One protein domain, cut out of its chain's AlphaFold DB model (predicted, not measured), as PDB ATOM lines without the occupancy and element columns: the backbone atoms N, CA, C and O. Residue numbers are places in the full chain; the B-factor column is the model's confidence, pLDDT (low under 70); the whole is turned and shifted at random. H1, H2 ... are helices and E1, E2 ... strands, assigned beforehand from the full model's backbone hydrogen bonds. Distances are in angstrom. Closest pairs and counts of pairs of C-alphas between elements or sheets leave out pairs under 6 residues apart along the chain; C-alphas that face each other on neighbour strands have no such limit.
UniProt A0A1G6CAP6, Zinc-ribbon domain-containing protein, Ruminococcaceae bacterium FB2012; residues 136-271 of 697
ATOM      1  N   GLN A 136     146.806  63.445 130.824       92.75
ATOM      2  CA  GLN A 136     146.143  64.207 129.773       92.75
ATOM      3  C   GLN A 136     146.928  65.499 129.559       92.75
ATOM      4  O   GLN A 136     146.939  66.386 130.411       92.75
ATOM      5  N   LYS A 137     147.593  65.596 128.410       93.19
ATOM      6  CA  LYS A 137     148.231  66.834 127.969       93.19
ATOM      7  C   LYS A 137     147.165  67.773 127.426       93.19
ATOM      8  O   LYS A 137     146.419  67.384 126.526       93.19
ATOM      9  N   ILE A 138     147.102  68.980 127.972       95.19
ATOM     10  CA  ILE A 138     146.137  70.006 127.584       95.19
ATOM     11  C   ILE A 138     146.901  71.267 127.197       95.19
ATOM     12  O   ILE A 138     147.694  71.789 127.971       95.19
ATOM     13  N   ASP A 139     146.641  71.748 125.989       95.19
ATOM     14  CA  ASP A 139     147.080  73.059 125.519       95.19
ATOM     15  C   ASP A 139     146.322  74.139 126.300       95.19
ATOM     16  O   ASP A 139     145.104  74.274 126.150       95.19
ATOM     17  N   ALA A 140     147.028  74.858 127.176       95.19
ATOM     18  CA  ALA A 140     146.418  75.760 128.145       95.19
ATOM     19  C   ALA A 140     145.662  76.915 127.474       95.19
ATOM     20  O   ALA A 140     144.636  77.346 127.995       95.19
ATOM     21  N   GLN A 141     146.081  77.348 126.278       94.69
ATOM     22  CA  GLN A 141     145.373  78.364 125.494       94.69
ATOM     23  C   GLN A 141     143.917  77.965 125.201       94.69
ATOM     24  O   GLN A 141     143.032  78.814 125.215       94.69
ATOM     25  N   LYS A 142     143.630  76.665 125.025       94.94
ATOM     26  CA  LYS A 142     142.267  76.154 124.772       94.94
ATOM     27  C   LYS A 142     141.345  76.228 125.987       94.94
ATOM     28  O   LYS A 142     140.151  75.958 125.849       94.94
ATOM     29  N   LEU A 143     141.872  76.537 127.170       95.44
ATOM     30  CA  LEU A 143     141.097  76.675 128.402       95.44
ATOM     31  C   LEU A 143     140.622  78.114 128.640       95.44
ATOM     32  O   LEU A 143     139.774  78.324 129.504       95.44
ATOM     33  N   PHE A 144     141.101  79.090 127.865       94.81
ATOM     34  CA  PHE A 144     140.756  80.501 128.029       94.81
ATOM     35  C   PHE A 144     140.041  81.069 126.802       94.81
ATOM     36  O   PHE A 144     140.229  80.614 125.675       94.81
ATOM     37  N   ALA A 145     139.196  82.065 127.045       91.75
ATOM     38  CA  ALA A 145     138.580  82.913 126.039       91.75
ATOM     39  C   ALA A 145     139.015  84.361 126.278       91.75
ATOM     40  O   ALA A 145     139.230  84.776 127.420       91.75
ATOM     41  N   PHE A 146     139.128  85.118 125.190       90.38
ATOM     42  CA  PHE A 146     139.542  86.515 125.184       90.38
ATOM     43  C   PHE A 146     138.416  87.343 124.570       90.38
ATOM     44  O   PHE A 146     137.908  87.007 123.501       90.38
ATOM     45  N   LYS A 147     138.000  88.403 125.264       87.06
ATOM     46  CA  LYS A 147     136.975  89.343 124.805       87.06
ATOM     47  C   LYS A 147     137.600  90.719 124.661       87.06
ATOM     48  O   LYS A 147     138.061  91.295 125.647       87.06
ATOM     49  N   TYR A 148     137.585  91.224 123.437       86.94
ATOM     50  CA  TYR A 148     138.040  92.561 123.090       86.94
ATOM     51  C   TYR A 148     136.844  93.522 123.054       86.94
ATOM     52  O   TYR A 148     135.754  93.153 122.614       86.94
ATOM     53  N   LYS A 149     137.022  94.740 123.571       82.19
ATOM     54  CA  LYS A 149     136.022  95.819 123.535       82.19
ATOM     55  C   LYS A 149     136.676  97.178 123.300       82.19
ATOM     56  O   LYS A 149     137.727  97.469 123.875       82.19
ATOM     57  N   GLY A 150     135.992  98.026 122.536       79.56
ATOM     58  CA  GLY A 150     136.324  99.436 122.344       79.56
ATOM     59  C   GLY A 150     136.930  99.767 120.983       79.56
ATOM     60  O   GLY A 150     136.702  99.077 119.993       79.56
ATOM     61  N   ILE A 151     137.663 100.875 120.951       81.44
ATOM     62  CA  ILE A 151     138.200 101.514 119.743       81.44
ATOM     63  C   ILE A 151     139.666 101.160 119.502       81.44
ATOM     64  O   ILE A 151     140.417 100.904 120.445       81.44
ATOM     65  N   ASN A 152     140.092 101.186 118.243       85.75
ATOM     66  CA  ASN A 152     141.483 100.942 117.886       85.75
ATOM     67  C   ASN A 152     142.400 101.999 118.540       85.75
ATOM     68  O   ASN A 152     142.124 103.196 118.486       85.75
ATOM     69  N   GLY A 153     143.461 101.559 119.221       82.56
ATOM     70  CA  GLY A 153     144.385 102.409 119.984       82.56
ATOM     71  C   GLY A 153     143.974 102.690 121.436       82.56
ATOM     72  O   GLY A 153     144.809 103.122 122.230       82.56
ATOM     73  N   SER A 154     142.723 102.431 121.834       77.88
ATOM     74  CA  SER A 154     142.270 102.511 123.241       77.88
ATOM     75  C   SER A 154     141.444 101.298 123.677       77.88
ATOM     76  O   SER A 154     140.701 101.353 124.656       77.88
ATOM     77  N   GLY A 155     141.601 100.179 122.971       85.12
ATOM     78  CA  GLY A 155     140.877  98.944 123.215       85.12
ATOM     79  C   GLY A 155     141.219  98.302 124.557       85.12
ATOM     80  O   GLY A 155     142.283  98.534 125.141       85.12
ATOM     81  N   THR A 156     140.312  97.460 125.037       87.25
ATOM     82  CA  THR A 156     140.461  96.673 126.264       87.25
ATOM     83  C   THR A 156     140.305  95.181 125.979       87.25
ATOM     84  O   THR A 156     139.531  94.790 125.105       87.25
ATOM     85  N   ALA A 157     141.045  94.351 126.712       90.81
ATOM     86  CA  ALA A 157     140.982  92.896 126.642       90.81
ATOM     87  C   ALA A 157     140.659  92.318 128.021       90.81
ATOM     88  O   ALA A 157     141.284  92.677 129.022       90.81
ATOM     89  N   VAL A 158     139.716  91.380 128.061       89.31
ATOM     90  CA  VAL A 158     139.386  90.584 129.247       89.31
ATOM     91  C   VAL A 158     139.570  89.113 128.907       89.31
ATOM     92  O   VAL A 158     139.014  88.632 127.922       89.31
ATOM     93  N   ALA A 159     140.326  88.399 129.739       91.69
ATOM     94  CA  ALA A 159     140.542  86.966 129.612       91.69
ATOM     95  C   ALA A 159     139.857  86.219 130.763       91.69
ATOM     96  O   ALA A 159     139.888  86.662 131.911       91.69
ATOM     97  N   TYR A 160     139.222  85.093 130.450       90.81
ATOM     98  CA  TYR A 160     138.470  84.271 131.401       90.81
ATOM     99  C   TYR A 160     138.515  82.799 130.979       90.81
ATOM    100  O   TYR A 160     138.827  82.487 129.830       90.81
ATOM    101  N   LEU A 161     138.224  81.870 131.897       93.44
ATOM    102  CA  LEU A 161     138.111  80.451 131.540       93.44
ATOM    103  C   LEU A 161     136.970  80.268 130.537       93.44
ATOM    104  O   LEU A 161     135.868  80.761 130.770       93.44
ATOM    105  N   ASN A 162     137.204  79.524 129.454       93.62
ATOM    106  CA  ASN A 162     136.229  79.327 128.380       93.62
ATOM    107  C   ASN A 162     135.129  78.313 128.767       93.62
ATOM    108  O   ASN A 162     134.980  77.253 128.157       93.62
ATOM    109  N   SER A 163     134.391  78.634 129.830       90.31
ATOM    110  CA  SER A 163     133.369  77.820 130.485       90.31
ATOM    111  C   SER A 163     132.103  78.657 130.719       90.31
ATOM    112  O   SER A 163     132.228  79.806 131.149       90.31
ATOM    113  N   PRO A 164     130.886  78.093 130.566       83.69
ATOM    114  CA  PRO A 164     129.632  78.817 130.807       83.69
ATOM    115  C   PRO A 164     129.511  79.460 132.199       83.69
ATOM    116  O   PRO A 164     128.775  80.423 132.374       83.69
ATOM    117  N   ASN A 165     130.224  78.921 133.195       82.56
ATOM    118  CA  ASN A 165     130.202  79.395 134.584       82.56
ATOM    119  C   ASN A 165     131.234  80.501 134.884       82.56
ATOM    120  O   ASN A 165     131.253  81.024 135.999       82.56
ATOM    121  N   ALA A 166     132.127  80.787 133.934       85.31
ATOM    122  CA  ALA A 166     133.218  81.756 134.055       85.31
ATOM    123  C   ALA A 166     133.150  82.873 132.998       85.31
ATOM    124  O   ALA A 166     133.866  83.864 133.129       85.31
ATOM    125  N   ASP A 167     132.288  82.731 131.985       83.31
ATOM    126  CA  ASP A 167     131.925  83.808 131.067       83.31
ATOM    127  C   ASP A 167     131.361  85.003 131.865       83.31
ATOM    128  O   ASP A 167     130.396  84.823 132.614       83.31
ATOM    129  N   PRO A 168     131.940  86.215 131.746       77.62
ATOM    130  CA  PRO A 168     131.447  87.403 132.443       77.62
ATOM    131  C   PRO A 168     130.087  87.895 131.917       77.62
ATOM    132  O   PRO A 168     129.498  88.800 132.500       77.62
ATOM    133  N   ASP A 169     129.596  87.342 130.809       76.69
ATOM    134  CA  ASP A 169     128.415  87.802 130.087       76.69
ATOM    135  C   ASP A 169     127.666  86.614 129.435       76.69
ATOM    136  O   ASP A 169     127.467  86.578 128.219       76.69
ATOM    137  N   PRO A 170     127.248  85.585 130.204       76.12
ATOM    138  CA  PRO A 170     126.825  84.287 129.662       76.12
ATOM    139  C   PRO A 170     125.517  84.343 128.853       76.12
ATOM    140  O   PRO A 170     125.205  83.397 128.131       76.12
ATOM    141  N   TYR A 171     124.764  85.444 128.948       76.06
ATOM    142  CA  TYR A 171     123.490  85.649 128.252       76.06
ATOM    143  C   TYR A 171     123.602  86.474 126.961       76.06
ATOM    144  O   TYR A 171     122.623  86.536 126.213       76.06
ATOM    145  N   SER A 172     124.754  87.091 126.668       72.62
ATOM    146  CA  SER A 172     124.938  87.785 125.392       72.62
ATOM    147  C   SER A 172     125.078  86.827 124.217       72.62
ATOM    148  O   SER A 172     125.492  85.671 124.338       72.62
ATOM    149  N   TYR A 173     124.739  87.344 123.041       69.19
ATOM    150  CA  TYR A 173     124.926  86.657 121.775       69.19
ATOM    151  C   TYR A 173     126.242  87.097 121.147       69.19
ATOM    152  O   TYR A 173     126.505  88.294 121.043       69.19
ATOM    153  N   VAL A 174     127.038  86.134 120.690       65.88
ATOM    154  CA  VAL A 174     128.175  86.430 119.816       65.88
ATOM    155  C   VAL A 174     127.623  86.769 118.435       65.88
ATOM    156  O   VAL A 174     126.626  86.187 117.993       65.88
ATOM    157  N   ARG A 175     128.252  87.736 117.767       67.44
ATOM    158  CA  ARG A 175     128.023  88.008 116.350       67.44
ATOM    159  C   ARG A 175     129.239  87.563 115.550       67.44
ATOM    160  O   ARG A 175     130.363  87.717 116.023       67.44
ATOM    161  N   ASP A 176     129.009  86.995 114.373       65.62
ATOM    162  CA  ASP A 176     130.074  86.749 113.403       65.62
ATOM    163  C   ASP A 176     130.566  88.065 112.765       65.62
ATOM    164  O   ASP A 176     130.068  89.155 113.064       65.62
ATOM    165  N   LYS A 177     131.563  87.965 111.877       51.78
ATOM    166  CA  LYS A 177     132.162  89.122 111.186       51.78
ATOM    167  C   LYS A 177     131.184  89.859 110.259       51.78
ATOM    168  O   LYS A 177     131.451  91.001 109.905       51.78
ATOM    169  N   ASP A 178     130.060  89.230 109.919       61.66
ATOM    170  CA  ASP A 178     128.986  89.783 109.092       61.66
ATOM    171  C   ASP A 178     127.805  90.301 109.950       61.66
ATOM    172  O   ASP A 178     126.777  90.733 109.428       61.66
ATOM    173  N   GLY A 179     127.939  90.278 111.284       58.66
ATOM    174  CA  GLY A 179     126.954  90.782 112.238       58.66
ATOM    175  C   GLY A 179     125.822  89.807 112.591       58.66
ATOM    176  O   GLY A 179     124.924  90.193 113.351       58.66
ATOM    177  N   ASN A 180     125.847  88.565 112.096       72.31
ATOM    178  CA  ASN A 180     124.823  87.559 112.387       72.31
ATOM    179  C   ASN A 180     125.041  86.928 113.760       72.31
ATOM    180  O   ASN A 180     126.160  86.630 114.164       72.31
ATOM    181  N   LYS A 181     123.945  86.653 114.465       75.25
ATOM    182  CA  LYS A 181     123.960  85.966 115.758       75.25
ATOM    183  C   LYS A 181     124.375  84.495 115.609       75.25
ATOM    184  O   LYS A 181     123.691  83.736 114.924       75.25
ATOM    185  N   VAL A 182     125.416  84.094 116.336       79.38
ATOM    186  CA  VAL A 182     125.937  82.718 116.410       79.38
ATOM    187  C   VAL A 182     125.911  82.182 117.849       79.38
ATOM    188  O   VAL A 182     125.768  82.944 118.810       79.38
ATOM    189  N   GLU A 183     125.984  80.857 118.010       78.19
ATOM    190  CA  GLU A 183     126.091  80.222 119.332       78.19
ATOM    191  C   GLU A 183     127.490  80.427 119.938       78.19
ATOM    192  O   GLU A 183     128.477  80.586 119.222       78.19
ATOM    193  N   LYS A 184     127.575  80.433 121.274       80.19
ATOM    194  CA  LYS A 184     128.854  80.511 121.993       80.19
ATOM    195  C   LYS A 184     129.537  79.148 122.027       80.19
ATOM    196  O   LYS A 184     128.993  78.201 122.593       80.19
ATOM    197  N   GLU A 185     130.750  79.083 121.491       85.12
ATOM    198  CA  GLU A 185     131.613  77.907 121.589       85.12
ATOM    199  C   GLU A 185     132.474  77.968 122.859       85.12
ATOM    200  O   GLU A 185     133.375  78.798 122.993       85.12
ATOM    201  N   TYR A 186     132.194  77.061 123.795       91.25
ATOM    202  CA  TYR A 186     132.996  76.847 125.000       91.25
ATOM    203  C   TYR A 186     134.000  75.709 124.794       91.25
ATOM    204  O   TYR A 186     133.821  74.866 123.917       91.25
ATOM    205  N   SER A 187     135.046  75.649 125.620       94.19
ATOM    206  CA  SER A 187     136.069  74.606 125.494       94.19
ATOM    207  C   SER A 187     135.485  73.211 125.730       94.19
ATOM    208  O   SER A 187     134.795  72.989 126.728       94.19
ATOM    209  N   ASP A 188     135.835  72.241 124.877       95.12
ATOM    210  CA  ASP A 188     135.424  70.837 125.029       95.12
ATOM    211  C   ASP A 188     135.798  70.267 126.414       95.12
ATOM    212  O   ASP A 188     135.056  69.460 126.979       95.12
ATOM    213  N   TYR A 189     136.907  70.742 127.001       95.12
ATOM    214  CA  TYR A 189     137.357  70.379 128.350       95.12
ATOM    215  C   TYR A 189     136.395  70.819 129.460       95.12
ATOM    216  O   TYR A 189     136.402  70.221 130.529       95.12
ATOM    217  N   PHE A 190     135.540  71.817 129.221       94.69
ATOM    218  CA  PHE A 190     134.510  72.279 130.157       94.69
ATOM    219  C   PHE A 190     133.096  71.812 129.786       94.69
ATOM    220  O   PHE A 190     132.125  72.226 130.423       94.69
ATOM    221  N   SER A 191     132.966  70.929 128.792       91.69
ATOM    222  CA  SER A 191     131.667  70.455 128.323       91.69
ATOM    223  C   SER A 191     130.877  69.692 129.398       91.69
ATOM    224  O   SER A 191     131.418  69.007 130.278       91.69
ATOM    225  N   THR A 192     129.554  69.793 129.307       89.50
ATOM    226  CA  THR A 192     128.598  68.951 130.039       89.50
ATOM    227  C   THR A 192     128.057  67.806 129.180       89.50
ATOM    228  O   THR A 192     127.435  66.894 129.723       89.50
ATOM    229  N   ASP A 193     128.323  67.798 127.865       92.56
ATOM    230  CA  ASP A 193     128.000  66.654 127.015       92.56
ATOM    231  C   ASP A 193     129.011  65.520 127.225       92.56
ATOM    232  O   ASP A 193     130.226  65.683 127.083       92.56
ATOM    233  N   LYS A 194     128.488  64.326 127.510       93.69
ATOM    234  CA  LYS A 194     129.291  63.133 127.795       93.69
ATOM    235  C   LYS A 194     130.199  62.723 126.636       93.69
ATOM    236  O   LYS A 194     131.287  62.207 126.878       93.69
ATOM    237  N   LYS A 195     129.760  62.891 125.386       95.19
ATOM    238  CA  LYS A 195     130.508  62.452 124.201       95.19
ATOM    239  C   LYS A 195     131.615  63.442 123.848       95.19
ATOM    240  O   LYS A 195     132.668  63.003 123.393       95.19
ATOM    241  N   THR A 196     131.393  64.736 124.051       94.12
ATOM    242  CA  THR A 196     132.412  65.778 123.893       94.12
ATOM    243  C   THR A 196     133.455  65.701 125.007       94.12
ATOM    244  O   THR A 196     134.641  65.601 124.708       94.12
ATOM    245  N   LEU A 197     133.040  65.607 126.275       94.56
ATOM    246  CA  LEU A 197     133.981  65.564 127.401       94.56
ATOM    247  C   LEU A 197     134.914  64.338 127.349       94.56
ATOM    248  O   LEU A 197     136.118  64.470 127.540       94.56
ATOM    249  N   LEU A 198     134.387  63.157 126.994       94.75
ATOM    250  CA  LEU A 198     135.191  61.938 126.794       94.75
ATOM    251  C   LEU A 198     136.142  61.996 125.586       94.75
ATOM    252  O   LEU A 198     137.076  61.203 125.513       94.75
ATOM    253  N   LYS A 199     135.907  62.888 124.616       94.94
ATOM    254  CA  LYS A 199     136.861  63.133 123.522       94.94
ATOM    255  C   LYS A 199     137.968  64.097 123.937       94.94
ATOM    256  O   LYS A 199     139.086  63.946 123.458       94.94
ATOM    257  N   ALA A 200     137.647  65.082 124.778       94.88
ATOM    258  CA  ALA A 200     138.619  66.026 125.320       94.88
ATOM    259  C   ALA A 200     139.595  65.318 126.275       94.88
ATOM    260  O   ALA A 200     140.808  65.473 126.163       94.88
ATOM    261  N   PHE A 201     139.059  64.476 127.163       95.06
ATOM    262  CA  PHE A 201     139.818  63.663 128.109       95.06
ATOM    263  C   PHE A 201     139.989  62.220 127.604       95.06
ATOM    264  O   PHE A 201     139.478  61.273 128.200       95.06
ATOM    265  N   ASP A 202     140.717  62.041 126.497       91.81
ATOM    266  CA  ASP A 202     140.953  60.728 125.872       91.81
ATOM    267  C   ASP A 202     141.754  59.734 126.744       91.81
ATOM    268  O   ASP A 202     141.848  58.549 126.410       91.81
ATOM    269  N   LYS A 203     142.344  60.204 127.851       90.19
ATOM    270  CA  LYS A 203     143.036  59.391 128.865       90.19
ATOM    271  C   LYS A 203     142.160  58.960 130.040       90.19
ATOM    272  O   LYS A 203     142.605  58.107 130.805       90.19
ATOM    273  N   ALA A 204     140.948  59.497 130.181       91.56
ATOM    274  CA  ALA A 204     140.033  59.073 131.234       91.56
ATOM    275  C   ALA A 204     139.534  57.634 130.991       91.56
ATOM    276  O   ALA A 204     139.183  57.268 129.867       91.56
ATOM    277  N   SER A 205     139.463  56.815 132.046       88.12
ATOM    278  CA  SER A 205     138.918  55.447 131.982       88.12
ATOM    279  C   SER A 205     137.441  55.412 131.596       88.12
ATOM    280  O   SER A 205     136.969  54.460 130.969       88.12
ATOM    281  N   ASP A 206     136.708  56.447 131.995       92.50
ATOM    282  CA  ASP A 206     135.264  56.573 131.896       92.50
ATOM    283  C   ASP A 206     134.842  58.046 132.083       92.50
ATOM    284  O   ASP A 206     135.659  58.966 132.147       92.50
ATOM    285  N   TYR A 207     133.530  58.280 132.117       93.31
ATOM    286  CA  TYR A 207     132.962  59.624 132.218       93.31
ATOM    287  C   TYR A 207     133.072  60.232 133.622       93.31
ATOM    288  O   TYR A 207     133.056  61.453 133.740       93.31
ATOM    289  N   GLU A 208     133.167  59.415 134.671       95.00
ATOM    290  CA  GLU A 208     133.284  59.896 136.050       95.00
ATOM    291  C   GLU A 208     134.680  60.487 136.259       95.00
ATOM    292  O   GLU A 208     134.792  61.656 136.623       95.00
ATOM    293  N   GLN A 209     135.725  59.770 135.830       94.50
ATOM    294  CA  GLN A 209     137.086  60.309 135.809       94.50
ATOM    295  C   GLN A 209     137.206  61.560 134.915       94.50
ATOM    296  O   GLN A 209     137.797  62.553 135.329       94.50
ATOM    297  N   ALA A 210     136.599  61.586 133.721       95.00
ATOM    298  CA  ALA A 210     136.613  62.789 132.873       95.00
ATOM    299  C   ALA A 210     135.929  64.006 133.540       95.00
ATOM    300  O   ALA A 210     136.327  65.153 133.320       95.00
ATOM    301  N   VAL A 211     134.910  63.769 134.374       94.88
ATOM    302  CA  VAL A 211     134.255  64.803 135.187       94.88
ATOM    303  C   VAL A 211     135.159  65.279 136.326       94.88
ATOM    304  O   VAL A 211     135.225  66.487 136.546       94.88
ATOM    305  N   GLU A 212     135.876  64.388 137.014       95.50
ATOM    306  CA  GLU A 212     136.875  64.763 138.030       95.50
ATOM    307  C   GLU A 212     137.977  65.647 137.430       95.50
ATOM    308  O   GLU A 212     138.247  66.732 137.946       95.50
ATOM    309  N   MET A 213     138.529  65.247 136.280       95.75
ATOM    310  CA  MET A 213     139.560  66.000 135.554       95.75
ATOM    311  C   MET A 213     139.076  67.407 135.160       95.75
ATOM    312  O   MET A 213     139.759  68.400 135.413       95.75
ATOM    313  N   ARG A 214     137.858  67.535 134.615       95.25
ATOM    314  CA  ARG A 214     137.238  68.850 134.366       95.25
ATOM    315  C   ARG A 214     137.077  69.665 135.648       95.25
ATOM    316  O   ARG A 214     137.292  70.874 135.632       95.25
ATOM    317  N   ASN A 215     136.629  69.038 136.732       94.44
ATOM    318  CA  ASN A 215     136.355  69.743 137.978       94.44
ATOM    319  C   ASN A 215     137.649  70.288 138.611       94.44
ATOM    320  O   ASN A 215     137.599  71.375 139.175       94.44
ATOM    321  N   ALA A 216     138.795  69.615 138.438       95.06
ATOM    322  CA  ALA A 216     140.111  70.140 138.819       95.06
ATOM    323  C   ALA A 216     140.488  71.413 138.032       95.06
ATOM    324  O   ALA A 216     140.916  72.400 138.620       95.06
ATOM    325  N   LEU A 217     140.221  71.466 136.719       94.81
ATOM    326  CA  LEU A 217     140.395  72.698 135.922       94.81
ATOM    327  C   LEU A 217     139.424  73.833 136.313       94.81
ATOM    328  O   LEU A 217     139.633  74.984 135.931       94.81
ATOM    329  N   LEU A 218     138.344  73.514 137.035       93.62
ATOM    330  CA  LEU A 218     137.349  74.462 137.551       93.62
ATOM    331  C   LEU A 218     137.486  74.704 139.066       93.62
ATOM    332  O   LEU A 218     136.581  75.310 139.653       93.62
ATOM    333  N   ALA A 219     138.579  74.244 139.689       93.00
ATOM    334  CA  ALA A 219     138.854  74.422 141.113       93.00
ATOM    335  C   ALA A 219     138.856  75.907 141.514       93.00
ATOM    336  O   ALA A 219     139.150  76.795 140.700       93.00
ATOM    337  N   LYS A 220     138.450  76.173 142.763       92.00
ATOM    338  CA  LYS A 220     138.352  77.529 143.311       92.00
ATOM    339  C   LYS A 220     138.848  77.651 144.749       92.00
ATOM    340  O   LYS A 220     138.121  77.298 145.684       92.00
ATOM    341  N   SER A 221     139.960  78.346 144.952       88.94
ATOM    342  CA  SER A 221     140.386  78.841 146.258       88.94
ATOM    343  C   SER A 221     139.902  80.268 146.499       88.94
ATOM    344  O   SER A 221     140.007  81.163 145.661       88.94
ATOM    345  N   LYS A 222     139.371  80.514 147.705       86.81
ATOM    346  CA  LYS A 222     138.920  81.849 148.163       86.81
ATOM    347  C   LYS A 222     137.909  82.531 147.214       86.81
ATOM    348  O   LYS A 222     137.821  83.754 147.179       86.81
ATOM    349  N   GLY A 223     137.135  81.742 146.462       84.94
ATOM    350  CA  GLY A 223     136.091  82.215 145.543       84.94
ATOM    351  C   GLY A 223     136.561  82.584 144.130       84.94
ATOM    352  O   GLY A 223     135.715  82.843 143.275       84.94
ATOM    353  N   GLN A 224     137.867  82.565 143.854       86.31
ATOM    354  CA  GLN A 224     138.431  82.733 142.508       86.31
ATOM    355  C   GLN A 224     138.798  81.371 141.921       86.31
ATOM    356  O   GLN A 224     138.995  80.435 142.680       86.31
ATOM    357  N   TYR A 225     138.892  81.259 140.595       91.50
ATOM    358  CA  TYR A 225     139.459  80.066 139.960       91.50
ATOM    359  C   TYR A 225     140.958  79.961 140.239       91.50
ATOM    360  O   TYR A 225     141.651  80.980 140.229       91.50
ATOM    361  N   ASP A 226     141.437  78.741 140.475       91.56
ATOM    362  CA  ASP A 226     142.855  78.466 140.750       91.56
ATOM    363  C   ASP A 226     143.695  78.443 139.467       91.56
ATOM    364  O   ASP A 226     144.856  78.845 139.471       91.56
ATOM    365  N   LEU A 227     143.065  78.074 138.347       94.19
ATOM    366  CA  LEU A 227     143.591  78.247 136.998       94.19
ATOM    367  C   LEU A 227     143.273  79.664 136.485       94.19
ATOM    368  O   LEU A 227     142.104  80.023 136.308       94.19
ATOM    369  N   LYS A 228     144.310  80.467 136.224       91.56
ATOM    370  CA  LYS A 228     144.207  81.873 135.792       91.56
ATOM    371  C   LYS A 228     145.109  82.158 134.597       91.56
ATOM    372  O   LYS A 228     146.070  81.438 134.354       91.56
ATOM    373  N   VAL A 229     144.833  83.248 133.883       93.94
ATOM    374  CA  VAL A 229     145.724  83.782 132.848       93.94
ATOM    375  C   VAL A 229     146.007  85.257 133.118       93.94
ATOM    376  O   VAL A 229     145.091  86.061 133.285       93.94
ATOM    377  N   ASN A 230     147.288  85.601 133.160       93.56
ATOM    378  CA  ASN A 230     147.777  86.968 133.240       93.56
ATOM    379  C   ASN A 230     148.092  87.471 131.834       93.56
ATOM    380  O   ASN A 230     148.794  86.800 131.079       93.56
ATOM    381  N   MET A 231     147.617  88.669 131.501       95.38
ATOM    382  CA  MET A 231     147.951  89.361 130.258       95.38
ATOM    383  C   MET A 231     149.001  90.438 130.522       95.38
ATOM    384  O   MET A 231     148.869  91.229 131.454       95.38
ATOM    385  N   SER A 232     150.009  90.507 129.658       93.75
ATOM    386  CA  SER A 232     151.052  91.547 129.672       93.75
ATOM    387  C   SER A 232     150.519  92.976 129.464       93.75
ATOM    388  O   SER A 232     151.115  93.930 129.961       93.75
ATOM    389  N   LYS A 233     149.396  93.126 128.751       93.56
ATOM    390  CA  LYS A 233     148.684  94.389 128.499       93.56
ATOM    391  C   LYS A 233     147.194  94.085 128.305       93.56
ATOM    392  O   LYS A 233     146.859  93.137 127.605       93.56
ATOM    393  N   SER A 234     146.309  94.880 128.908       90.88
ATOM    394  CA  SER A 234     144.846  94.683 128.849       90.88
ATOM    395  C   SER A 234     144.046  95.944 128.495       90.88
ATOM    396  O   SER A 234     142.828  95.873 128.360       90.88
ATOM    397  N   THR A 235     144.706  97.091 128.329       90.19
ATOM    398  CA  THR A 235     144.099  98.386 127.977       90.19
ATOM    399  C   THR A 235     145.013  99.161 127.023       90.19
ATOM    400  O   THR A 235     146.204  98.853 126.914       90.19
ATOM    401  N   GLY A 236     144.476 100.159 126.313       84.81
ATOM    402  CA  GLY A 236     145.250 100.926 125.327       84.81
ATOM    403  C   GLY A 236     145.642 100.094 124.102       84.81
ATOM    404  O   GLY A 236     146.735 100.276 123.565       84.81
ATOM    405  N   LEU A 237     144.829  99.093 123.754       90.25
ATOM    406  CA  LEU A 237     145.127  98.095 122.727       90.25
ATOM    407  C   LEU A 237     144.716  98.560 121.326       90.25
ATOM    408  O   LEU A 237     143.734  99.287 121.162       90.25
ATOM    409  N   SER A 238     145.462  98.092 120.330       90.88
ATOM    410  CA  SER A 238     145.189  98.293 118.902       90.88
ATOM    411  C   SER A 238     144.851  96.977 118.201       90.88
ATOM    412  O   SER A 238     145.240  95.907 118.666       90.88
ATOM    413  N   ASN A 239     144.170  97.045 117.056       89.94
ATOM    414  CA  ASN A 239     143.996  95.893 116.170       89.94
ATOM    415  C   ASN A 239     145.384  95.419 115.696       89.94
ATOM    416  O   ASN A 239     146.143  96.202 115.123       89.94
ATOM    417  N   GLY A 240     145.721  94.154 115.954       91.06
ATOM    418  CA  GLY A 240     147.048  93.580 115.707       91.06
ATOM    419  C   GLY A 240     148.032  93.665 116.886       91.06
ATOM    420  O   GLY A 240     149.160  93.182 116.760       91.06
ATOM    421  N   ASP A 241     147.652  94.241 118.038       94.88
ATOM    422  CA  ASP A 241     148.500  94.207 119.239       94.88
ATOM    423  C   ASP A 241     148.676  92.757 119.718       94.88
ATOM    424  O   ASP A 241     147.708  92.049 120.002       94.88
ATOM    425  N   LYS A 242     149.930  92.326 119.874       95.69
ATOM    426  CA  LYS A 242     150.272  91.025 120.459       95.69
ATOM    427  C   LYS A 242     150.283  91.107 121.981       95.69
ATOM    428  O   LYS A 242     151.089  91.829 122.565       95.69
ATOM    429  N   ILE A 243     149.422  90.323 122.617       95.69
ATOM    430  CA  ILE A 243     149.322  90.195 124.068       95.69
ATOM    431  C   ILE A 243     149.963  88.868 124.476       95.69
ATOM    432  O   ILE A 243     149.412  87.793 124.237       95.69
ATOM    433  N   SER A 244     151.124  88.945 125.127       95.94
ATOM    434  CA  SER A 244     151.707  87.788 125.813       95.94
ATOM    435  C   SER A 244     150.852  87.426 127.031       95.94
ATOM    436  O   SER A 244     150.483  88.314 127.814       95.94
ATOM    437  N   CYS A 245     150.525  86.142 127.148       96.69
ATOM    438  CA  CYS A 245     149.654  85.539 128.146       96.69
ATOM    439  C   CYS A 245     150.409  84.445 128.909       96.69
ATOM    440  O   CYS A 245     150.978  83.547 128.291       96.69
ATOM    441  N   THR A 246     150.360  84.480 130.241       96.75
ATOM    442  CA  THR A 246     150.983  83.476 131.121       96.75
ATOM    443  C   THR A 246     149.928  82.837 132.011       96.75
ATOM    444  O   THR A 246     149.147  83.540 132.652       96.75
ATOM    445  N   VAL A 247     149.899  81.508 132.059       96.31
ATOM    446  CA  VAL A 247     148.918  80.731 132.825       96.31
ATOM    447  C   VAL A 247     149.458  80.418 134.220       96.31
ATOM    448  O   VAL A 247     150.485  79.757 134.356       96.31
ATOM    449  N   GLU A 248     148.743  80.862 135.254       94.25
ATOM    450  CA  GLU A 248     148.993  80.500 136.655       94.25
ATOM    451  C   GLU A 248     148.100  79.320 137.055       94.25
ATOM    452  O   GLU A 248     146.906  79.309 136.752       94.25
ATOM    453  N   PHE A 249     148.681  78.326 137.728       94.38
ATOM    454  CA  PHE A 249     147.999  77.123 138.211       94.38
ATOM    455  C   PHE A 249     148.865  76.390 139.247       94.38
ATOM    456  O   PHE A 249     150.081  76.591 139.289       94.38
ATOM    457  N   ASP A 250     148.262  75.507 140.046       92.75
ATOM    458  CA  ASP A 250     149.007  74.542 140.859       92.75
ATOM    459  C   ASP A 250     149.352  73.303 140.007       92.75
ATOM    460  O   ASP A 250     148.473  72.571 139.540       92.75
ATOM    461  N   GLU A 251     150.645  73.091 139.737       89.94
ATOM    462  CA  GLU A 251     151.102  71.976 138.897       89.94
ATOM    463  C   GLU A 251     150.934  70.615 139.594       89.94
ATOM    464  O   GLU A 251     150.762  69.610 138.907       89.94
ATOM    465  N   GLU A 252     150.985  70.552 140.927       90.88
ATOM    466  CA  GLU A 252     150.841  69.295 141.670       90.88
ATOM    467  C   GLU A 252     149.364  68.894 141.787       90.88
ATOM    468  O   GLU A 252     149.038  67.736 141.525       90.88
ATOM    469  N   GLU A 253     148.454  69.842 142.038       90.44
ATOM    470  CA  GLU A 253     147.006  69.574 142.048       90.44
ATOM    471  C   GLU A 253     146.511  69.051 140.687       90.44
ATOM    472  O   GLU A 253     145.790  68.049 140.615       90.44
ATOM    473  N   LEU A 254     146.965  69.651 139.576       93.31
ATOM    474  CA  LEU A 254     146.631  69.140 138.244       93.31
ATOM    475  C   LEU A 254     147.290  67.780 137.949       93.31
ATOM    476  O   LEU A 254     146.649  66.936 137.319       93.31
ATOM    477  N   LYS A 255     148.515  67.508 138.425       90.62
ATOM    478  CA  LYS A 255     149.154  66.180 138.293       90.62
ATOM    479  C   LYS A 255     148.397  65.092 139.053       90.62
ATOM    480  O   LYS A 255     148.293  63.972 138.540       90.62
ATOM    481  N   ASP A 256     147.878  65.396 140.239       90.75
ATOM    482  CA  ASP A 256     147.052  64.468 141.015       90.75
ATOM    483  C   ASP A 256     145.728  64.177 140.290       90.75
ATOM    484  O   ASP A 256     145.319  63.018 140.198       90.75
ATOM    485  N   ALA A 257     145.152  65.180 139.619       91.56
ATOM    486  CA  ALA A 257     144.041  65.022 138.679       91.56
ATOM    487  C   ALA A 257     144.427  64.400 137.313       91.56
ATOM    488  O   ALA A 257     143.622  64.412 136.385       91.56
ATOM    489  N   LEU A 258     145.639  63.848 137.151       92.62
ATOM    490  CA  LEU A 258     146.157  63.254 135.904       92.62
ATOM    491  C   LEU A 258     146.219  64.217 134.699       92.62
ATOM    492  O   LEU A 258     146.236  63.777 133.550       92.62
ATOM    493  N   ILE A 259     146.316  65.521 134.934       94.88
ATOM    494  CA  ILE A 259     146.439  66.562 133.909       94.88
ATOM    495  C   ILE A 259     147.875  67.089 133.866       94.88
ATOM    496  O   ILE A 259     148.566  67.187 134.877       94.88
ATOM    497  N   LYS A 260     148.332  67.464 132.670       93.38
ATOM    498  CA  LYS A 260     149.503  68.318 132.493       93.38
ATOM    499  C   LYS A 260     149.195  69.413 131.479       93.38
ATOM    500  O   LYS A 260     148.843  69.111 130.340       93.38
ATOM    501  N   LEU A 261     149.377  70.669 131.879       94.44
ATOM    502  CA  LEU A 261     149.295  71.787 130.949       94.44
ATOM    503  C   LEU A 261     150.573  71.881 130.102       94.44
ATOM    504  O   LEU A 261     151.690  71.688 130.587       94.44
ATOM    505  N   GLU A 262     150.388  72.167 128.821       93.62
ATOM    506  CA  GLU A 262     151.417  72.546 127.853       93.62
ATOM    507  C   GLU A 262     150.997  73.888 127.229       93.62
ATOM    508  O   GLU A 262     149.832  74.268 127.339       93.62
ATOM    509  N   ASN A 263     151.917  74.623 126.588       93.56
ATOM    510  CA  ASN A 263     151.632  75.966 126.050       93.56
ATOM    511  C   ASN A 263     151.094  76.936 127.134       93.56
ATOM    512  O   ASN A 263     150.083  77.605 126.954       93.56
ATOM    513  N   THR A 264     151.746  76.964 128.303       95.19
ATOM    514  CA  THR A 264     151.377  77.810 129.461       95.19
ATOM    515  C   THR A 264     151.828  79.268 129.324       95.19
ATOM    516  O   THR A 264     151.449  80.105 130.136       95.19
ATOM    517  N   GLU A 265     152.622  79.571 128.298       96.19
ATOM    518  CA  GLU A 265     152.970  80.916 127.844       96.19
ATOM    519  C   GLU A 265     152.682  80.981 126.341       96.19
ATOM    520  O   GLU A 265     153.199  80.155 125.587       96.19
ATOM    521  N   PHE A 266     151.844  81.923 125.910       95.38
ATOM    522  CA  PHE A 266     151.424  82.065 124.511       95.38
ATOM    523  C   PHE A 266     151.123  83.525 124.156       95.38
ATOM    524  O   PHE A 266     150.956  84.367 125.034       95.38
ATOM    525  N   GLU A 267     151.037  83.836 122.864       95.56
ATOM    526  CA  GLU A 267     150.559  85.137 122.381       95.56
ATOM    527  C   GLU A 267     149.133  85.013 121.836       95.56
ATOM    528  O   GLU A 267     148.803  84.047 121.142       95.56
ATOM    529  N   VAL A 268     148.306  86.024 122.100       94.31
ATOM    530  CA  VAL A 268     147.069  86.285 121.352       94.31
ATOM    531  C   VAL A 268     147.184  87.620 120.631       94.31
ATOM    532  O   VAL A 268     147.857  88.535 121.104       94.31
ATOM    533  N   GLU A 269     146.547  87.725 119.473       94.69
ATOM    534  CA  GLU A 269     146.436  88.975 118.724       94.69
ATOM    535  C   GLU A 269     145.101  89.632 119.087       94.69
ATOM    536  O   GLU A 269     144.067  88.958 119.115       94.69
ATOM    537  N   ALA A 270     145.132  90.917 119.432       92.50
ATOM    538  CA  ALA A 270     143.936  91.680 119.750       92.50
ATOM    539  C   ALA A 270     143.247  92.140 118.459       92.50
ATOM    540  O   ALA A 270     143.879  92.772 117.610       92.50
ATOM    541  N   ASP A 271     141.963  91.823 118.304       86.62
ATOM    542  CA  ASP A 271     141.176  92.154 117.115       86.62
ATOM    543  C   ASP A 271     139.758  92.635 117.463       86.62
ATOM    544  O   ASP A 271     139.332  92.641 118.619       86.62
TER     545      ASP A 271
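This is residues 136 to 271 of the 697 residues of the protein "Zinc-ribbon domain-containing protein" of Ruminococcaceae bacterium FB2012 (UniProt A0A1G6CAP6). A small, splayed sandwich makes one end of this domain, with the three-strand sheet E4, E5, E7 partly face to face with the hairpin E2 and E3. Toward the other end lie the helices H2, H3 and H4 and a short parallel pair of strands, E1 and E6, while the short helix H1 sits near the middle and a long unnamed stretch, residues 162 to 193, leads from E3 to H2. The printed part has 136 residues, with four named helices and seven named strands in the order E1, H1, E2, E3, H2, H3, E4, E5, H4, E6, E7; the larger sheet runs E4, E5, E7 and is antiparallel, as is the pair E2 and E3. The class is mixed, helices and strands, though under half of the residues are in named elements. The whole is compact, with a radius of gyration of the C-alphas of 15.9 A and spans of 48 by 32 by 26 A.

Start at E1, residues 136 to 139, whose parallel neighbour is E6, residues 259 to 262; look for N 138 and O 260 within hydrogen-bond range at 2.9 A. Next come H1, residues 140 to 143, and then the hairpin of E2, residues 144 to 149, and E3, residues 156 to 161, antiparallel at 157 degrees, with N 145 and O 160 2.8 A apart. Farther on, H2, residues 194 to 200, touches H3, residues 207 to 217, the same way at a steep tilt of 57 degrees; their closest C-alphas, those of Leu 198 and Ala 210, are 6.3 A apart. The second hairpin is E4, residues 228 to 231, with E5, residues 242 to 248, antiparallel at 152 degrees; find N 230 and O 246 at 2.8 A. E7, residues 265 to 269, is the antiparallel neighbour of E5 at 146 degrees, with N 243 and O 268 2.8 A apart. The sheet E4, E5, E7 and the sheet E2, E3 form a sandwich, two sheets face to face, their facing parts 9.7 A centre to centre and their best planes 39 degrees apart. Between them the closest C-alphas of E3 and E4 are those of Ala 159 and Val 229, 6.9 A apart. H1 only grazes the sheet E4, E5, E7, with its residues 140 to 143. H3 and H4, residues 251 to 256, only just touch, with 3 pairs of C-alphas within 8 A, the closest being Ala 216 and Leu 254 at 6.6 A; they run opposite ways at a shallow tilt of 18 degrees. H2 and H4 are apart. In H2, H3 and H4 every O i to N i+4 pair is within hydrogen-bond range; H1 is too short for such a pair.

Find C-alpha 136 at (146.143, 64.207, 129.773), where E1 begins; E1 spans 9.9 A and H1 5.4 A. E2 then covers 16.7 A and E3 17.2 A. H2 measures 10.1 A. H3, the longest helix, begins at C-alpha 207 at (132.962, 59.624, 132.218) and covers 15.5 A. E4 is 10.0 A long, E5 19.4 A, H4 8.8 A and E6 9.9 A. E6 runs on into E7 across a break of 2 residues, at 57 degrees; E7 covers 13.8 A and ends at C-alpha 269 at (146.436, 88.975, 118.724).

The two C-alphas farthest apart are those of Gly 153 and Ser 205, at 48.8 A. The printed part has no cut. The link from E3 to H2, with 32 residues, is long; within it residues 174 to 175 pair antiparallel with residues 181 to 182. The mean pLDDT of the printed part is 89.2, and residues 173 to 179 are under 70.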